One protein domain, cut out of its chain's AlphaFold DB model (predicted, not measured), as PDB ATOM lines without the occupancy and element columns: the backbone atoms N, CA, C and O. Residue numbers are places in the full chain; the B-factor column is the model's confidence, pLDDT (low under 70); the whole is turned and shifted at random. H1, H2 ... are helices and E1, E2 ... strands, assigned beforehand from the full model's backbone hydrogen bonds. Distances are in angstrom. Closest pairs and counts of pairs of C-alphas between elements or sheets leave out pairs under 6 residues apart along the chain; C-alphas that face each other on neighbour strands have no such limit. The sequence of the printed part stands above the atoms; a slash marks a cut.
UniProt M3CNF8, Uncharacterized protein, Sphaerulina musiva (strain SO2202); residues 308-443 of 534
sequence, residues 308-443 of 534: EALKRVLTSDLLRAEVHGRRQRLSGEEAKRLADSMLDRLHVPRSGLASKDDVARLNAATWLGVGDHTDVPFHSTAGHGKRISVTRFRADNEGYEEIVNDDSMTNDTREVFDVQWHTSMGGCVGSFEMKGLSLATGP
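This is residues 308 to 443 of the 534 residues of an uncharacterized protein of Sphaerulina musiva (strain SO2202) (UniProt M3CNF8). A long, twisted sheet of three antiparallel strands, E2, E4 and E5, forms a wall, with three helices gathered over one face: H2 crosses it, while H1 and H3 meet it only with their last residues. Two short strands, E1 and E3, pair beside E2, and the E2 and E3 hairpin makes one far end. The 136 printed residues hold three named helices and five named strands, in the order H1 E1 H2 H3 E2 E3 E4 E5. The class is mixed, helices and strands; the sheet is branched and mixed, with E1 parallel to E2 and the other pairs antiparallel. The whole is compact, with a radius of gyration of the C-alphas of 16.4 A, but elongated, spanning 51 by 33 by 22 A.

On one side of E2, residues 382 to 395, lie E1, residues 322 to 324, and E3, residues 401 to 403; E4, residues 413 to 425, lies on the other side. E2 and E4 are antiparallel at 164 degrees, with N 389 and O 418 2.8 A apart, within hydrogen-bond range. E1 is parallel to E2, with N 324 and O 388 at 2.8 A. E2 and E3 form a hairpin, with N 394 and O 402 at 2.9 A. E4 forms another hairpin with E5, residues 428 to 438, with N 421 and O 432 at 2.9 A. H2, residues 332 to 345, is on the sheet at a height of 9.1 A, a height only just supported, by 6 C-alphas of the sheet. It lies over E5 and only just not over E4, on which 2 of its C-alphas fall; it runs across the strands, at 73 degrees to E5 on the local plane. The closest C-alphas of H2 and E5 are those of Ser 341 and Leu 437, 6.8 A apart. H1, residues 308 to 318, only grazes the sheet with residues 317 to 318. H1 touches H2 at a steep tilt of 64 degrees, opposite ways; their closest C-alphas, of Thr 315 and Lys 336, are 5.2 A apart. H3, residues 355 to 368, only grazes the sheet with residues 365 to 368. H1 and H3 only just touch, with 3 pairs of C-alphas within 8 A, the closest those of Leu 310 and Ala 365 at 6.7 A. E1, H2 with H3, and E2 make a strand-helix-strand unit, two parallel neighbour strands with helices between, whose crossover is left-handed. In H1, H2 and H3 every O i to N i+4 pair is within hydrogen-bond range.

H1 begins at C-alpha 308, (38.898, 35.345, -26.181). From first to last C-alpha, E2 measures 39.5 A, E4 38.4 A, E5 30.4 A, H3 20.2 A and H2 20.0 A. C-alpha 382 of E2 is at (27.455, 30.915, -9.983), and E5 ends at C-alpha 438, (44.143, 50.870, -13.756).

The two C-alphas farthest apart, those of His 379 and Glu 398, are 52.7 A apart. The printed part has no cut. The link from H3 to E2, residues 369 to 381, is long. The mean pLDDT of the printed part is 90.4; residues 374 to 375, 377 to 380 and 441 to 443 are under 70.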
ATOM      1  N   GLU A 308      39.893  34.398 -25.668       95.25
ATOM      2  CA  GLU A 308      38.898  35.345 -26.181       95.25
ATOM      3  C   GLU A 308      37.448  35.011 -25.779       95.25
ATOM      4  O   GLU A 308      36.637  35.928 -25.665       95.25
ATOM      5  N   ALA A 309      37.096  33.743 -25.528       93.75
ATOM      6  CA  ALA A 309      35.771  33.395 -25.001       93.75
ATOM      7  C   ALA A 309      35.647  33.819 -23.532       93.75
ATOM      8  O   ALA A 309      34.741  34.584 -23.199       93.75
ATOM      9  N   LEU A 310      36.611  33.428 -22.689       94.69
ATOM     10  CA  LEU A 310      36.684  33.839 -21.280       94.69
ATOM     11  C   LEU A 310      36.603  35.364 -21.130       94.69
ATOM     12  O   LEU A 310      35.797  35.883 -20.360       94.69
ATOM     13  N   LYS A 311      37.390  36.086 -21.929       96.44
ATOM     14  CA  LYS A 311      37.412  37.549 -21.977       96.44
ATOM     15  C   LYS A 311      36.065  38.160 -22.362       96.44
ATOM     16  O   LYS A 311      35.636  39.117 -21.720       96.44
ATOM     17  N   ARG A 312      35.378  37.635 -23.387       95.50
ATOM     18  CA  ARG A 312      34.045  38.126 -23.803       95.50
ATOM     19  C   ARG A 312      32.995  37.898 -22.722       95.50
ATOM     20  O   ARG A 312      32.211  38.804 -22.450       95.50
ATOM     21  N   VAL A 313      33.007  36.722 -22.098       94.94
ATOM     22  CA  VAL A 313      32.108  36.387 -20.990       94.94
ATOM     23  C   VAL A 313      32.352  37.330 -19.807       94.94
ATOM     24  O   VAL A 313      31.418  37.996 -19.366       94.94
ATOM     25  N   LEU A 314      33.606  37.481 -19.368       96.06
ATOM     26  CA  LEU A 314      33.979  38.401 -18.289       96.06
ATOM     27  C   LEU A 314      33.606  39.857 -18.616       96.06
ATOM     28  O   LEU A 314      33.082  40.559 -17.760       96.06
ATOM     29  N   THR A 315      33.799  40.301 -19.863       96.88
ATOM     30  CA  THR A 315      33.386  41.643 -20.317       96.88
ATOM     31  C   THR A 315      31.867  41.834 -20.201       96.88
ATOM     32  O   THR A 315      31.413  42.865 -19.712       96.88
ATOM     33  N   SER A 316      31.073  40.843 -20.624       95.94
ATOM     34  CA  SER A 316      29.603  40.868 -20.526       95.94
ATOM     35  C   SER A 316      29.115  40.941 -19.076       95.94
ATOM     36  O   SER A 316      28.125  41.614 -18.791       95.94
ATOM     37  N   ASP A 317      29.820  40.281 -18.157       95.88
ATOM     38  CA  ASP A 317      29.482  40.283 -16.736       95.88
ATOM     39  C   ASP A 317      29.918  41.583 -16.029       95.88
ATOM     40  O   ASP A 317      29.138  42.193 -15.299       95.88
ATOM     41  N   LEU A 318      31.103  42.120 -16.349       96.88
ATOM     42  CA  LEU A 318      31.540  43.446 -15.881       96.88
ATOM     43  C   LEU A 318      30.609  44.579 -16.356       96.88
ATOM     44  O   LEU A 318      30.403  45.542 -15.623       96.88
ATOM     45  N   LEU A 319      29.978  44.455 -17.530       97.00
ATOM     46  CA  LEU A 319      28.947  45.396 -18.003       97.00
ATOM     47  C   LEU A 319      27.623  45.325 -17.218       97.00
ATOM     48  O   LEU A 319      26.799  46.239 -17.311       97.00
ATOM     49  N   ARG A 320      27.401  44.250 -16.451       95.94
ATOM     50  CA  ARG A 320      26.243  44.063 -15.558       95.94
ATOM     51  C   ARG A 320      26.555  44.413 -14.100       95.94
ATOM     52  O   ARG A 320      25.626  44.486 -13.298       95.94
ATOM     53  N   ALA A 321      27.828  44.624 -13.771       97.06
ATOM     54  CA  ALA A 321      28.301  44.891 -12.423       97.06
ATOM     55  C   ALA A 321      27.792  46.230 -11.851       97.06
ATOM     56  O   ALA A 321      27.503  47.189 -12.570       97.06
ATOM     57  N   GLU A 322      27.714  46.300 -10.523       97.12
ATOM     58  CA  GLU A 322      27.290  47.490  -9.785       97.12
ATOM     59  C   GLU A 322      28.466  48.471  -9.615       97.12
ATOM     60  O   GLU A 322      29.367  48.243  -8.803       97.12
ATOM     61  N   VAL A 323      28.466  49.563 -10.385       97.38
ATOM     62  CA  VAL A 323      29.539  50.576 -10.379       97.38
ATOM     63  C   VAL A 323      29.286  51.648  -9.310       97.38
ATOM     64  O   VAL A 323      28.213  52.245  -9.264       97.38
ATOM     65  N   HIS A 324      30.295  51.910  -8.480       97.12
ATOM     66  CA  HIS A 324      30.336  52.937  -7.437       97.12
ATOM     67  C   HIS A 324      31.472  53.931  -7.707       97.12
ATOM     68  O   HIS A 324      32.449  53.594  -8.370       97.12
ATOM     69  N   GLY A 325      31.365  55.155  -7.176       94.00
ATOM     70  CA  GLY A 325      32.379  56.210  -7.343       94.00
ATOM     71  C   GLY A 325      32.344  56.946  -8.693       94.00
ATOM     72  O   GLY A 325      33.049  57.930  -8.878       94.00
ATOM     73  N   ARG A 326      31.473  56.522  -9.617       93.31
ATOM     74  CA  ARG A 326      31.228  57.145 -10.926       93.31
ATOM     75  C   ARG A 326      29.735  57.059 -11.254       93.31
ATOM     76  O   ARG A 326      29.127  56.013 -11.041       93.31
ATOM     77  N   ARG A 327      29.124  58.133 -11.780       91.75
ATOM     78  CA  ARG A 327      27.698  58.112 -12.194       91.75
ATOM     79  C   ARG A 327      27.445  57.352 -13.495       91.75
ATOM     80  O   ARG A 327      26.343  56.857 -13.723       91.75
ATOM     81  N   GLN A 328      28.438  57.315 -14.376       94.12
ATOM     82  CA  GLN A 328      28.344  56.651 -15.671       94.12
ATOM     83  C   GLN A 328      28.603  55.143 -15.523       94.12
ATOM     84  O   GLN A 328      29.481  54.725 -14.773       94.12
ATOM     85  N   ARG A 329      27.863  54.311 -16.258       96.06
ATOM     86  CA  ARG A 329      28.188  52.881 -16.366       96.06
ATOM     87  C   ARG A 329      29.466  52.687 -17.182       96.06
ATOM     88  O   ARG A 329      29.770  53.525 -18.029       96.06
ATOM     89  N   LEU A 330      30.153  51.562 -16.971       96.31
ATOM     90  CA  LEU A 330      31.297  51.176 -17.799       96.31
ATOM     91  C   LEU A 330      30.905  51.109 -19.281       96.31
ATOM     92  O   LEU A 330      29.904  50.493 -19.654       96.31
ATOM     93  N   SER A 331      31.738  51.706 -20.124       96.38
ATOM     94  CA  SER A 331      31.742  51.511 -21.569       96.38
ATOM     95  C   SER A 331      32.148  50.076 -21.920       96.38
ATOM     96  O   SER A 331      32.917  49.436 -21.202       96.38
ATOM     97  N   GLY A 332      31.697  49.580 -23.077       96.94
ATOM     98  CA  GLY A 332      32.118  48.279 -23.609       96.94
ATOM     99  C   GLY A 332      33.636  48.161 -23.783       96.94
ATOM    100  O   GLY A 332      34.200  47.089 -23.569       96.94
ATOM    101  N   GLU A 333      34.317  49.265 -24.106       96.62
ATOM    102  CA  GLU A 333      35.780  49.294 -24.170       96.62
ATOM    103  C   GLU A 333      36.442  49.276 -22.790       96.62
ATOM    104  O   GLU A 333      37.425  48.560 -22.604       96.62
ATOM    105  N   GLU A 334      35.911  50.031 -21.825       96.12
ATOM    106  CA  GLU A 334      36.427  50.063 -20.451       96.12
ATOM    107  C   GLU A 334      36.294  48.680 -19.806       96.12
ATOM    108  O   GLU A 334      37.276  48.141 -19.304       96.12
ATOM    109  N   ALA A 335      35.118  48.050 -19.918       97.38
ATOM    110  CA  ALA A 335      34.874  46.698 -19.425       97.38
ATOM    111  C   ALA A 335      35.783  45.651 -20.096       97.38
ATOM    112  O   ALA A 335      36.272  44.748 -19.420       97.38
ATOM    113  N   LYS A 336      36.069  45.787 -21.402       97.38
ATOM    114  CA  LYS A 336      36.999  44.900 -22.122       97.38
ATOM    115  C   LYS A 336      38.443  45.059 -21.636       97.38
ATOM    116  O   LYS A 336      39.120  44.057 -21.425       97.38
ATOM    117  N   ARG A 337      38.913  46.298 -21.440       96.88
ATOM    118  CA  ARG A 337      40.260  46.582 -20.905       96.88
ATOM    119  C   ARG A 337      40.384  46.155 -19.436       96.88
ATOM    120  O   ARG A 337      41.435  45.665 -19.036       96.88
ATOM    121  N   LEU A 338      39.311  46.285 -18.651       97.50
ATOM    122  CA  LEU A 338      39.252  45.807 -17.269       97.50
ATOM    123  C   LEU A 338      39.306  44.274 -17.214       97.50
ATOM    124  O   LEU A 338      40.086  43.728 -16.442       97.50
ATOM    125  N   ALA A 339      38.562  43.586 -18.089       97.56
ATOM    126  CA  ALA A 339      38.636  42.135 -18.248       97.56
ATOM    127  C   ALA A 339      40.056  41.662 -18.612       97.56
ATOM    128  O   ALA A 339      40.556  40.728 -17.989       97.56
ATOM    129  N   ASP A 340      40.727  42.327 -19.563       96.81
ATOM    130  CA  ASP A 340      42.135  42.054 -19.890       96.81
ATOM    131  C   ASP A 340      43.047  42.225 -18.662       96.81
ATOM    132  O   ASP A 340      43.797  41.313 -18.326       96.81
ATOM    133  N   SER A 341      42.926  43.343 -17.937       96.75
ATOM    134  CA  SER A 341      43.733  43.622 -16.740       96.75
ATOM    135  C   SER A 341      43.524  42.589 -15.620       96.75
ATOM    136  O   SER A 341      44.489  42.165 -14.982       96.75
ATOM    137  N   MET A 342      42.286  42.121 -15.413       97.38
ATOM    138  CA  MET A 342      41.986  41.042 -14.463       97.38
ATOM    139  C   MET A 342      42.621  39.707 -14.880       97.38
ATOM    140  O   MET A 342      43.180  39.005 -14.037       97.38
ATOM    141  N   LEU A 343      42.554  39.348 -16.167       96.56
ATOM    142  CA  LEU A 343      43.108  38.091 -16.687       96.56
ATOM    143  C   LEU A 343      44.644  38.093 -16.699       96.56
ATOM    144  O   LEU A 343      45.253  37.088 -16.331       96.56
ATOM    145  N   ASP A 344      45.272  39.221 -17.038       95.81
ATOM    146  CA  ASP A 344      46.728  39.387 -16.971       95.81
ATOM    147  C   ASP A 344      47.242  39.270 -15.524       95.81
ATOM    148  O   ASP A 344      48.262  38.620 -15.275       95.81
ATOM    149  N   ARG A 345      46.509  39.835 -14.548       95.25
ATOM    150  CA  ARG A 345      46.849  39.740 -13.117       95.25
ATOM    151  C   ARG A 345      46.658  38.339 -12.536       95.25
ATOM    152  O   ARG A 345      47.377  37.957 -11.621       95.25
ATOM    153  N   LEU A 346      45.723  37.564 -13.082       95.88
ATOM    154  CA  LEU A 346      45.580  36.132 -12.799       95.88
ATOM    155  C   LEU A 346      46.592  35.268 -13.580       95.88
ATOM    156  O   LEU A 346      46.540  34.043 -13.489       95.88
ATOM    157  N   HIS A 347      47.501  35.889 -14.344       95.62
ATOM    158  CA  HIS A 347      48.508  35.238 -15.189       95.62
ATOM    159  C   HIS A 347      47.917  34.206 -16.162       95.62
ATOM    160  O   HIS A 347      48.519  33.166 -16.439       95.62
ATOM    161  N   VAL A 348      46.724  34.491 -16.690       96.12
ATOM    162  CA  VAL A 348      46.019  33.592 -17.606       96.12
ATOM    163  C   VAL A 348      46.723  33.582 -18.969       96.12
ATOM    164  O   VAL A 348      46.836  34.638 -19.599       96.12
ATOM    165  N   PRO A 349      47.173  32.418 -19.480       95.06
ATOM    166  CA  PRO A 349      47.851  32.359 -20.767       95.06
ATOM    167  C   PRO A 349      46.941  32.820 -21.913       95.06
ATOM    168  O   PRO A 349      45.842  32.299 -22.123       95.06
ATOM    169  N   ARG A 350      47.428  33.797 -22.685       95.06
ATOM    170  CA  ARG A 350      46.758  34.287 -23.901       95.06
ATOM    171  C   ARG A 350      46.889  33.303 -25.070       95.06
ATOM    172  O   ARG A 350      46.000  33.227 -25.915       95.06
ATOM    173  N   SER A 351      47.990  32.551 -25.106       89.31
ATOM    174  CA  SER A 351      48.214  31.479 -26.080       89.31
ATOM    175  C   SER A 351      47.320  30.270 -25.784       89.31
ATOM    176  O   SER A 351      46.877  30.070 -24.657       89.31
ATOM    177  N   GLY A 352      47.027  29.474 -26.812       78.00
ATOM    178  CA  GLY A 352      46.267  28.225 -26.703       78.00
ATOM    179  C   GLY A 352      47.023  27.017 -27.243       78.00
ATOM    180  O   GLY A 352      46.389  26.084 -27.716       78.00
ATOM    181  N   LEU A 353      48.358  27.067 -27.249       80.81
ATOM    182  CA  LEU A 353      49.195  26.022 -27.843       80.81
ATOM    183  C   LEU A 353      49.417  24.817 -26.915       80.81
ATOM    184  O   LEU A 353      49.780  23.752 -27.404       80.81
ATOM    185  N   ALA A 354      49.201  24.959 -25.602       81.75
ATOM    186  CA  ALA A 354      49.327  23.866 -24.643       81.75
ATOM    187  C   ALA A 354      47.995  23.577 -23.936       81.75
ATOM    188  O   ALA A 354      47.332  24.484 -23.446       81.75
ATOM    189  N   SER A 355      47.657  22.297 -23.761       81.88
ATOM    190  CA  SER A 355      46.489  21.858 -22.969       81.88
ATOM    191  C   SER A 355      46.538  22.318 -21.504       81.88
ATOM    192  O   SER A 355      45.509  22.489 -20.853       81.88
ATOM    193  N   LYS A 356      47.739  22.588 -20.977       85.94
ATOM    194  CA  LYS A 356      47.941  23.213 -19.661       85.94
ATOM    195  C   LYS A 356      47.332  24.626 -19.582       85.94
ATOM    196  O   LYS A 356      46.871  25.027 -18.513       85.94
ATOM    197  N   ASP A 357      47.282  25.348 -20.701       91.44
ATOM    198  CA  ASP A 357      46.711  26.695 -20.785       91.44
ATOM    199  C   ASP A 357      45.175  26.658 -20.728       91.44
ATOM    200  O   ASP A 357      44.555  27.572 -20.181       91.44
ATOM    201  N   ASP A 358      44.536  25.590 -21.226       90.31
ATOM    202  CA  ASP A 358      43.097  25.354 -21.029       90.31
ATOM    203  C   ASP A 358      42.761  25.181 -19.549       90.31
ATOM    204  O   ASP A 358      41.833  25.818 -19.060       90.31
ATOM    205  N   VAL A 359      43.556  24.404 -18.805       89.88
ATOM    206  CA  VAL A 359      43.363  24.218 -17.355       89.88
ATOM    207  C   VAL A 359      43.525  25.541 -16.595       89.88
ATOM    208  O   VAL A 359      42.741  25.833 -15.692       89.88
ATOM    209  N   ALA A 360      44.493  26.382 -16.972       92.38
ATOM    210  CA  ALA A 360      44.669  27.705 -16.369       92.38
ATOM    211  C   ALA A 360      43.480  28.645 -16.656       92.38
ATOM    212  O   ALA A 360      42.957  29.276 -15.735       92.38
ATOM    213  N   ARG A 361      43.010  28.699 -17.911       93.12
ATOM    214  CA  ARG A 361      41.839  29.497 -18.328       93.12
ATOM    215  C   ARG A 361      40.547  29.017 -17.671       93.12
ATOM    216  O   ARG A 361      39.749  29.834 -17.221       93.12
ATOM    217  N   LEU A 362      40.370  27.704 -17.563       91.56
ATOM    218  CA  LEU A 362      39.254  27.079 -16.870       91.56
ATOM    219  C   LEU A 362      39.250  27.426 -15.378       91.56
ATOM    220  O   LEU A 362      38.232  27.864 -14.853       91.56
ATOM    221  N   ASN A 363      40.392  27.279 -14.700       92.25
ATOM    222  CA  ASN A 363      40.514  27.662 -13.298       92.25
ATOM    223  C   ASN A 363      40.170  29.144 -13.114       92.25
ATOM    224  O   ASN A 363      39.388  29.478 -12.228       92.25
ATOM    225  N   ALA A 364      40.679  30.034 -13.972       94.75
ATOM    226  CA  ALA A 364      40.321  31.449 -13.932       94.75
ATOM    227  C   ALA A 364      38.809  31.681 -14.113       94.75
ATOM    228  O   ALA A 364      38.237  32.469 -13.363       94.75
ATOM    229  N   ALA A 365      38.142  30.963 -15.026       93.75
ATOM    230  CA  ALA A 365      36.685  31.020 -15.185       93.75
ATOM    231  C   ALA A 365      35.941  30.643 -13.890       93.75
ATOM    232  O   ALA A 365      35.030  31.360 -13.468       93.75
ATOM    233  N   THR A 366      36.386  29.571 -13.226       92.69
ATOM    234  CA  THR A 366      35.885  29.105 -11.925       92.69
ATOM    235  C   THR A 366      36.077  30.164 -10.835       92.69
ATOM    236  O   THR A 366      35.104  30.552 -10.196       92.69
ATOM    237  N   TRP A 367      37.289  30.704 -10.641       93.25
ATOM    238  CA  TRP A 367      37.565  31.737  -9.624       93.25
ATOM    239  C   TRP A 367      36.775  33.032  -9.866       93.25
ATOM    240  O   TRP A 367      36.263  33.646  -8.926       93.25
ATOM    241  N   LEU A 368      36.632  33.433 -11.131       95.00
ATOM    242  CA  LEU A 368      35.848  34.600 -11.535       95.00
ATOM    243  C   LEU A 368      34.330  34.368 -11.434       95.00
ATOM    244  O   LEU A 368      33.589  35.346 -11.514       95.00
ATOM    245  N   GLY A 369      33.865  33.129 -11.244       93.56
ATOM    246  CA  GLY A 369      32.441  32.794 -11.163       93.56
ATOM    247  C   GLY A 369      31.698  32.963 -12.489       93.56
ATOM    248  O   GLY A 369      30.522  33.303 -12.498       93.56
ATOM    249  N   VAL A 370      32.384  32.769 -13.617       93.31
ATOM    250  CA  VAL A 370      31.798  32.912 -14.961       93.31
ATOM    251  C   VAL A 370      31.483  31.566 -15.628       93.31
ATOM    252  O   VAL A 370      31.174  31.532 -16.816       93.31
ATOM    253  N   GLY A 371      31.542  30.458 -14.878       88.88
ATOM    254  CA  GLY A 371      31.290  29.104 -15.385       88.88
ATOM    255  C   GLY A 371      29.837  28.824 -15.789       88.88
ATOM    256  O   GLY A 371      29.603  27.977 -16.641       88.88
ATOM    257  N   ASP A 372      28.862  29.557 -15.238       85.00
ATOM    258  CA  ASP A 372      27.444  29.437 -15.629       85.00
ATOM    259  C   ASP A 372      27.135  30.003 -17.028       85.00
ATOM    260  O   ASP A 372      26.063  29.753 -17.587       85.00
ATOM    261  N   HIS A 373      28.046  30.783 -17.615       78.31
ATOM    262  CA  HIS A 373      27.875  31.256 -18.981       78.31
ATOM    263  C   HIS A 373      28.253  30.155 -19.971       78.31
ATOM    264  O   HIS A 373      29.341  29.588 -19.915       78.31
ATOM    265  N   THR A 374      27.302  29.861 -20.861       56.72
ATOM    266  CA  THR A 374      27.300  28.730 -21.798       56.72
ATOM    267  C   THR A 374      28.668  28.455 -22.421       56.72
ATOM    268  O   THR A 374      29.297  29.366 -22.955       56.72
ATOM    269  N   ASP A 375      29.044  27.173 -22.401       66.56
ATOM    270  CA  ASP A 375      30.227  26.554 -23.021       66.56
ATOM    271  C   ASP A 375      31.514  26.479 -22.172       66.56
ATOM    272  O   ASP A 375      32.527  25.967 -22.653       66.56
ATOM    273  N   VAL A 376      31.497  26.863 -20.886       72.69
ATOM    274  CA  VAL A 376      32.569  26.455 -19.950       72.69
ATOM    275  C   VAL A 376      32.376  24.970 -19.574       72.69
ATOM    276  O   VAL A 376      31.318  24.625 -19.047       72.69
ATOM    277  N   PRO A 377      33.352  24.058 -19.788       68.38
ATOM    278  CA  PRO A 377      33.113  22.612 -19.638       68.38
ATOM    279  C   PRO A 377      32.914  22.089 -18.203       68.38
ATOM    280  O   PRO A 377      32.787  20.879 -18.019       68.38
ATOM    281  N   PHE A 378      32.948  22.953 -17.182       65.62
ATOM    282  CA  PHE A 378      32.907  22.554 -15.774       65.62
ATOM    283  C   PHE A 378      31.762  23.231 -15.023       65.62
ATOM    284  O   PHE A 378      31.418  24.383 -15.257       65.62
ATOM    285  N   HIS A 379      31.192  22.443 -14.115       58.22
ATOM    286  CA  HIS A 379      29.925  22.646 -13.420       58.22
ATOM    287  C   HIS A 379      29.759  24.019 -12.754       58.22
ATOM    288  O   HIS A 379      30.718  24.599 -12.245       58.22
ATOM    289  N   SER A 380      28.499  24.457 -12.698       67.62
ATOM    290  CA  SER A 380      28.008  25.747 -12.206       67.62
ATOM    291  C   SER A 380      28.804  26.382 -11.069       67.62
ATOM    292  O   SER A 380      28.558  26.134  -9.885       67.62
ATOM    293  N   THR A 381      29.715  27.280 -11.449       73.19
ATOM    294  CA  THR A 381      30.186  28.347 -10.571       73.19
ATOM    295  C   THR A 381      29.338  29.583 -10.812       73.19
ATOM    296  O   THR A 381      29.577  30.350 -11.745       73.19
ATOM    297  N   ALA A 382      28.342  29.765  -9.947       79.69
ATOM    298  CA  ALA A 382      27.455  30.915  -9.983       79.69
ATOM    299  C   ALA A 382      28.147  32.129  -9.349       79.69
ATOM    300  O   ALA A 382      28.019  32.391  -8.148       79.69
ATOM    301  N   GLY A 383      28.883  32.891 -10.155       80.56
ATOM    302  CA  GLY A 383      29.290  34.245  -9.806       80.56
ATOM    303  C   GLY A 383      28.122  35.206  -9.976       80.56
ATOM    304  O   GLY A 383      27.458  35.225 -11.008       80.56
ATOM    305  N   HIS A 384      27.841  36.005  -8.952       80.94
ATOM    306  CA  HIS A 384      26.803  37.031  -9.019       80.94
ATOM    307  C   HIS A 384      27.140  38.212  -8.110       80.94
ATOM    308  O   HIS A 384      27.929  38.100  -7.171       80.94
ATOM    309  N   GLY A 385      26.554  39.373  -8.414       89.62
ATOM    310  CA  GLY A 385      26.781  40.592  -7.640       89.62
ATOM    311  C   GLY A 385      28.220  41.103  -7.720       89.62
ATOM    312  O   GLY A 385      28.779  41.497  -6.698       89.62
ATOM    313  N   LYS A 386      28.833  41.096  -8.916       97.06
ATOM    314  CA  LYS A 386      30.085  41.830  -9.132       97.06
ATOM    315  C   LYS A 386      29.851  43.312  -8.842       97.06
ATOM    316  O   LYS A 386      28.917  43.917  -9.373       97.06
ATOM    317  N   ARG A 387      30.706  43.887  -8.006       97.88
ATOM    318  CA  ARG A 387      30.708  45.296  -7.620       97.88
ATOM    319  C   ARG A 387      32.043  45.905  -8.008       97.88
ATOM    320  O   ARG A 387      33.086  45.287  -7.815       97.88
ATOM    321  N   ILE A 388      32.002  47.108  -8.561       98.00
ATOM    322  CA  ILE A 388      33.181  47.828  -9.035       98.00
ATOM    323  C   ILE A 388      33.201  49.175  -8.328       98.00
ATOM    324  O   ILE A 388      32.289  49.978  -8.509       98.00
ATOM    325  N   SER A 389      34.225  49.419  -7.522       97.75
ATOM    326  CA  SER A 389      34.465  50.706  -6.876       97.75
ATOM    327  C   SER A 389      35.516  51.461  -7.677       97.75
ATOM    328  O   SER A 389      36.641  50.986  -7.820       97.75
ATOM    329  N   VAL A 390      35.149  52.620  -8.219       97.06
ATOM    330  CA  VAL A 390      36.057  53.496  -8.965       97.06
ATOM    331  C   VAL A 390      36.547  54.597  -8.032       97.06
ATOM    332  O   VAL A 390      35.746  55.370  -7.509       97.06
ATOM    333  N   THR A 391      37.860  54.684  -7.831       96.75
ATOM    334  CA  THR A 391      38.507  55.822  -7.168       96.75
ATOM    335  C   THR A 391      39.206  56.652  -8.232       96.75
ATOM    336  O   THR A 391      39.989  56.119  -9.019       96.75
ATOM    337  N   ARG A 392      38.916  57.952  -8.275       94.75
ATOM    338  CA  ARG A 392      39.544  58.879  -9.215       94.75
ATOM    339  C   ARG A 392      40.617  59.693  -8.519       94.75
ATOM    340  O   ARG A 392      40.353  60.290  -7.479       94.75
ATOM    341  N   PHE A 393      41.780  59.756  -9.144       94.62
ATOM    342  CA  PHE A 393      42.905  60.570  -8.720       94.62
ATOM    343  C   PHE A 393      43.175  61.629  -9.784       94.62
ATOM    344  O   PHE A 393      43.179  61.322 -10.975       94.62
ATOM    345  N   ARG A 394      43.396  62.870  -9.368       94.44
ATOM    346  CA  ARG A 394      43.892  63.949 -10.223       94.44
ATOM    347  C   ARG A 394      45.283  64.313  -9.730       94.44
ATOM    348  O   ARG A 394      45.435  64.553  -8.533       94.44
ATOM    349  N   ALA A 395      46.263  64.358 -10.626       92.50
ATOM    350  CA  ALA A 395      47.540  64.973 -10.304       92.50
ATOM    351  C   ALA A 395      47.343  66.493 -10.212       92.50
ATOM    352  O   ALA A 395      46.722  67.102 -11.084       92.50
ATOM    353  N   ASP A 396      47.822  67.114  -9.139       90.94
ATOM    354  CA  ASP A 396      47.988  68.563  -9.118       90.94
ATOM    355  C   ASP A 396      49.284  68.981  -9.841       90.94
ATOM    356  O   ASP A 396      50.098  68.157 -10.266       90.94
ATOM    357  N   ASN A 397      49.493  70.292  -9.974       92.38
ATOM    358  CA  ASN A 397      50.695  70.846 -10.607       92.38
ATOM    359  C   ASN A 397      51.993  70.539  -9.825       92.38
ATOM    360  O   ASN A 397      53.081  70.809 -10.336       92.38
ATOM    361  N   GLU A 398      51.890  70.031  -8.594       91.94
ATOM    362  CA  GLU A 398      53.006  69.662  -7.717       91.94
ATOM    363  C   GLU A 398      53.315  68.150  -7.788       91.94
ATOM    364  O   GLU A 398      54.356  67.704  -7.304       91.94
ATOM    365  N   GLY A 399      52.462  67.368  -8.462       89.31
ATOM    366  CA  GLY A 399      52.603  65.926  -8.657       89.31
ATOM    367  C   GLY A 399      51.956  65.068  -7.565       89.31
ATOM    368  O   GLY A 399      52.204  63.861  -7.527       89.31
ATOM    369  N   TYR A 400      51.135  65.647  -6.684       91.56
ATOM    370  CA  TYR A 400      50.369  64.896  -5.690       91.56
ATOM    371  C   TYR A 400      49.036  64.400  -6.270       91.56
ATOM    372  O   TYR A 400      48.328  65.120  -6.969       91.56
ATOM    373  N   GLU A 401      48.678  63.150  -5.962       92.12
ATOM    374  CA  GLU A 401      47.403  62.545  -6.365       92.12
ATOM    375  C   GLU A 401      46.285  62.909  -5.363       92.12
ATOM    376  O   GLU A 401      46.205  62.351  -4.267       92.12
ATOM    377  N   GLU A 402      45.386  63.823  -5.743       94.31
ATOM    378  CA  GLU A 402      44.186  64.173  -4.970       94.31
ATOM    379  C   GLU A 402      42.992  63.284  -5.369       94.31
ATOM    380  O   GLU A 402      42.725  63.084  -6.556       94.31
ATOM    381  N   ILE A 403      42.229  62.777  -4.391       94.25
ATOM    382  CA  ILE A 403      41.001  62.007  -4.656       94.25
ATOM    383  C   ILE A 403      39.866  62.957  -5.064       94.25
ATOM    384  O   ILE A 403      39.351  63.716  -4.241       94.25
ATOM    385  N   VAL A 404      39.424  62.868  -6.320       94.25
ATOM    386  CA  VAL A 404      38.372  63.732  -6.878       94.25
ATOM    387  C   VAL A 404      37.028  63.005  -6.906       94.25
ATOM    388  O   VAL A 404      36.847  62.018  -7.611       94.25
ATOM    389  N   ASN A 405      36.048  63.532  -6.167       90.94
ATOM    390  CA  ASN A 405      34.678  62.997  -6.127       90.94
ATOM    391  C   ASN A 405      33.765  63.522  -7.253       90.94
ATOM    392  O   ASN A 405      32.624  63.078  -7.367       90.94
ATOM    393  N   ASP A 406      34.218  64.505  -8.035       85.12
ATOM    394  CA  ASP A 406      33.418  65.106  -9.103       85.12
ATOM    395  C   ASP A 406      33.476  64.277 -10.402       85.12
ATOM    396  O   ASP A 406      34.440  63.556 -10.666       85.12
ATOM    397  N   ASP A 407      32.423  64.373 -11.217       80.69
ATOM    398  CA  ASP A 407      32.312  63.726 -12.533       80.69
ATOM    399  C   ASP A 407      32.826  64.618 -13.682       80.69
ATOM    400  O   ASP A 407      32.673  64.268 -14.856       80.69
ATOM    401  N   SER A 408      33.448  65.763 -13.375       82.62
ATOM    402  CA  SER A 408      34.127  66.597 -14.367       82.62
ATOM    403  C   SER A 408      35.352  65.865 -14.931       82.62
ATOM    404  O   SER A 408      36.436  65.851 -14.351       82.62
ATOM    405  N   MET A 409      35.172  65.228 -16.092       73.88
ATOM    406  CA  MET A 409      36.255  64.562 -16.818       73.88
ATOM    407  C   MET A 409      37.256  65.579 -17.374       73.88
ATOM    408  O   MET A 409      37.167  66.017 -18.519       73.88
ATOM    409  N   THR A 410      38.233  65.938 -16.547       81.19
ATOM    410  CA  THR A 410      39.500  66.519 -16.985       81.19
ATOM    411  C   THR A 410      40.401  65.425 -17.555       81.19
ATOM    412  O   THR A 410      40.419  64.305 -17.049       81.19
ATOM    413  N   ASN A 411      41.185  65.751 -18.586       83.12
ATOM    414  CA  ASN A 411      42.047  64.787 -19.292       83.12
ATOM    415  C   ASN A 411      43.161  64.162 -18.424       83.12
ATOM    416  O   ASN A 411      43.810  63.228 -18.877       83.12
ATOM    417  N   ASP A 412      43.376  64.677 -17.211       87.88
ATOM    418  CA  ASP A 412      44.428  64.267 -16.270       87.88
ATOM    419  C   ASP A 412      43.883  63.482 -15.056       87.88
ATOM    420  O   ASP A 412      44.501  63.390 -13.996       87.88
ATOM    421  N   THR A 413      42.671  62.931 -15.185       92.19
ATOM    422  CA  THR A 413      42.056  62.109 -14.138       92.19
ATOM    423  C   THR A 413      42.384  60.629 -14.348       92.19
ATOM    424  O   THR A 413      41.898  59.987 -15.281       92.19
ATOM    425  N   ARG A 414      43.174  60.059 -13.438       93.00
ATOM    426  CA  ARG A 414      43.510  58.634 -13.364       93.00
ATOM    427  C   ARG A 414      42.410  57.874 -12.619       93.00
ATOM    428  O   ARG A 414      42.197  58.087 -11.428       93.00
ATOM    429  N   GLU A 415      41.727  56.951 -13.296       94.94
ATOM    430  CA  GLU A 415      40.756  56.053 -12.655       94.94
ATOM    431  C   GLU A 415      41.423  54.745 -12.188       94.94
ATOM    432  O   GLU A 415      42.149  54.084 -12.941       94.94
ATOM    433  N   VAL A 416      41.150  54.363 -10.939       96.62
ATOM    434  CA  VAL A 416      41.567  53.104 -10.312       96.62
ATOM    435  C   VAL A 416      40.323  52.310  -9.924       96.62
ATOM    436  O   VAL A 416      39.390  52.846  -9.331       96.62
ATOM    437  N   PHE A 417      40.313  51.027 -10.266       97.81
ATOM    438  CA  PHE A 417      39.172  50.129 -10.167       97.81
ATOM    439  C   PHE A 417      39.468  49.015  -9.160       97.81
ATOM    440  O   PHE A 417      40.413  48.238  -9.331       97.81
ATOM    441  N   ASP A 418      38.610  48.908  -8.151       98.06
ATOM    442  CA  ASP A 418      38.582  47.803  -7.200       98.06
ATOM    443  C   ASP A 418      37.354  46.935  -7.502       98.06
ATOM    444  O   ASP A 418      36.216  47.404  -7.436       98.06
ATOM    445  N   VAL A 419      37.567  45.667  -7.857       98.12
ATOM    446  CA  VAL A 419      36.494  44.732  -8.234       98.12
ATOM    447  C   VAL A 419      36.275  43.728  -7.107       98.12
ATOM    448  O   VAL A 419      37.186  42.984  -6.754       98.12
ATOM    449  N   GLN A 420      35.059  43.682  -6.568       98.00
ATOM    450  CA  GLN A 420      34.607  42.725  -5.556       98.00
ATOM    451  C   GLN A 420      33.579  41.766  -6.168       98.00
ATOM    452  O   GLN A 420      32.709  42.190  -6.930       98.00
ATOM    453  N   TRP A 421      33.644  40.477  -5.842       97.25
ATOM    454  CA  TRP A 421      32.637  39.504  -6.271       97.25
ATOM    455  C   TRP A 421      32.514  38.327  -5.310       97.25
ATOM    456  O   TRP A 421      33.408  38.052  -4.512       97.25
ATOM    457  N   HIS A 422      31.400  37.609  -5.418       95.62
ATOM    458  CA  HIS A 422      31.197  36.339  -4.736       95.62
ATOM    459  C   HIS A 422      31.112  35.225  -5.774       95.62
ATOM    460  O   HIS A 422      30.497  35.404  -6.826       95.62
ATOM    461  N   THR A 423      31.714  34.081  -5.459       94.12
ATOM    462  CA  THR A 423      31.636  32.863  -6.270       94.12
ATOM    463  C   THR A 423      31.167  31.732  -5.370       94.12
ATOM    464  O   THR A 423      31.789  31.473  -4.336       94.12
ATOM    465  N   SER A 424      30.096  31.037  -5.756       91.12
ATOM    466  CA  SER A 424      29.691  29.791  -5.104       91.12
ATOM    467  C   SER A 424      30.127  28.571  -5.917       91.12
ATOM    468  O   SER A 424      29.982  28.532  -7.137       91.12
ATOM    469  N   MET A 425      30.677  27.565  -5.236       89.69
ATOM    470  CA  MET A 425      31.099  26.292  -5.824       89.69
ATOM    471  C   MET A 425      30.834  25.164  -4.825       89.69
ATOM    472  O   MET A 425      31.347  25.190  -3.708       89.69
ATOM    473  N   GLY A 426      30.020  24.172  -5.200       87.56
ATOM    474  CA  GLY A 426      29.775  22.984  -4.365       87.56
ATOM    475  C   GLY A 426      29.159  23.261  -2.983       87.56
ATOM    476  O   GLY A 426      29.367  22.481  -2.062       87.56
ATOM    477  N   GLY A 427      28.439  24.377  -2.815       87.81
ATOM    478  CA  GLY A 427      27.888  24.818  -1.526       87.81
ATOM    479  C   GLY A 427      28.824  25.705  -0.693       87.81
ATOM    480  O   GLY A 427      28.360  26.373   0.227       87.81
ATOM    481  N   CYS A 428      30.107  25.796  -1.050       88.94
ATOM    482  CA  CYS A 428      31.018  26.804  -0.512       88.94
ATOM    483  C   CYS A 428      30.782  28.149  -1.214       88.94
ATOM    484  O   CYS A 428      30.582  28.182  -2.427       88.94
ATOM    485  N   VAL A 429      30.850  29.260  -0.475       93.06
ATOM    486  CA  VAL A 429      30.801  30.624  -1.029       93.06
ATOM    487  C   VAL A 429      32.090  31.350  -0.662       93.06
ATOM    488  O   VAL A 429      32.376  31.542   0.518       93.06
ATOM    489  N   GLY A 430      32.865  31.747  -1.669       92.69
ATOM    490  CA  GLY A 430      34.042  32.600  -1.514       92.69
ATOM    491  C   GLY A 430      33.711  34.057  -1.828       92.69
ATOM    492  O   GLY A 430      32.940  34.333  -2.749       92.69
ATOM    493  N   SER A 431      34.306  34.983  -1.075       95.69
ATOM    494  CA  SER A 431      34.322  36.414  -1.393       95.69
ATOM    495  C   SER A 431      35.708  36.784  -1.909       95.69
ATOM    496  O   SER A 431      36.715  36.369  -1.331       95.69
ATOM    497  N   PHE A 432      35.756  37.529  -3.007       96.56
ATOM    498  CA  PHE A 432      36.968  37.852  -3.747       96.56
ATOM    499  C   PHE A 432      37.049  39.348  -4.010       96.56
ATOM    500  O   PHE A 432      36.041  40.005  -4.274       96.56
ATOM    501  N   GLU A 433      38.266  39.882  -3.967       97.19
ATOM    502  CA  GLU A 433      38.535  41.297  -4.182       97.19
ATOM    503  C   GLU A 433      39.851  41.471  -4.951       97.19
ATOM    504  O   GLU A 433      40.861  40.845  -4.632       97.19
ATOM    505  N   MET A 434      39.842  42.331  -5.968       97.56
ATOM    506  CA  MET A 434      41.005  42.674  -6.783       97.56
ATOM    507  C   MET A 434      41.125  44.199  -6.856       97.56
ATOM    508  O   MET A 434      40.318  44.845  -7.522       97.56
ATOM    509  N   LYS A 435      42.113  44.764  -6.148       97.25
ATOM    510  CA  LYS A 435      42.292  46.220  -5.978       97.25
ATOM    511  C   LYS A 435      43.347  46.828  -6.873       97.25
ATOM    512  O   LYS A 435      44.344  46.175  -7.167       97.25
ATOM    513  N   GLY A 436      43.221  48.108  -7.192       95.56
ATOM    514  CA  GLY A 436      44.291  48.848  -7.850       95.56
ATOM    515  C   GLY A 436      44.443  48.512  -9.333       95.56
ATOM    516  O   GLY A 436      45.542  48.630  -9.868       95.56
ATOM    517  N   LEU A 437      43.382  48.043  -9.998       96.69
ATOM    518  CA  LEU A 437      43.397  47.886 -11.452       96.69
ATOM    519  C   LEU A 437      43.327  49.279 -12.078       96.69
ATOM    520  O   LEU A 437      42.483  50.080 -11.695       96.69
ATOM    521  N   SER A 438      44.184  49.589 -13.044       94.56
ATOM    522  CA  SER A 438      44.143  50.870 -13.756       94.56
ATOM    523  C   SER A 438      44.073  50.632 -15.254       94.56
ATOM    524  O   SER A 438      44.882  49.885 -15.807       94.56
ATOM    525  N   LEU A 439      43.123  51.282 -15.920       93.12
ATOM    526  CA  LEU A 439      42.989  51.204 -17.369       93.12
ATOM    527  C   LEU A 439      43.991  52.171 -17.996       93.12
ATOM    528  O   LEU A 439      43.809  53.376 -17.896       93.12
ATOM    529  N   ALA A 440      45.040  51.655 -18.641       79.56
ATOM    530  CA  ALA A 440      46.019  52.490 -19.332       79.56
ATOM    531  C   ALA A 440      45.332  53.326 -20.434       79.56
ATOM    532  O   ALA A 440      44.949  52.819 -21.494       79.56
ATOM    533  N   THR A 441      45.144  54.616 -20.161       64.94
ATOM    534  CA  THR A 441      44.380  55.563 -20.982       64.94
ATOM    535  C   THR A 441      45.272  56.318 -21.970       64.94
ATOM    536  O   THR A 441      45.268  57.542 -22.026       64.94
ATOM    537  N   GLY A 442      46.036  55.608 -22.808       53.78
ATOM    538  CA  GLY A 442      46.716  56.287 -23.915       53.78
ATOM    539  C   GLY A 442      47.653  55.441 -24.784       53.78
ATOM    540  O   GLY A 442      48.193  54.435 -24.325       53.78
ATOM    541  N   PRO A 443      47.908  55.881 -26.034       48.19
ATOM    542  CA  PRO A 443      48.861  55.240 -26.945       48.19
ATOM    543  C   PRO A 443      50.328  55.362 -26.490       48.19
ATOM    544  O   PRO A 443      51.180  54.645 -27.006       48.19
TER     545      PRO A 443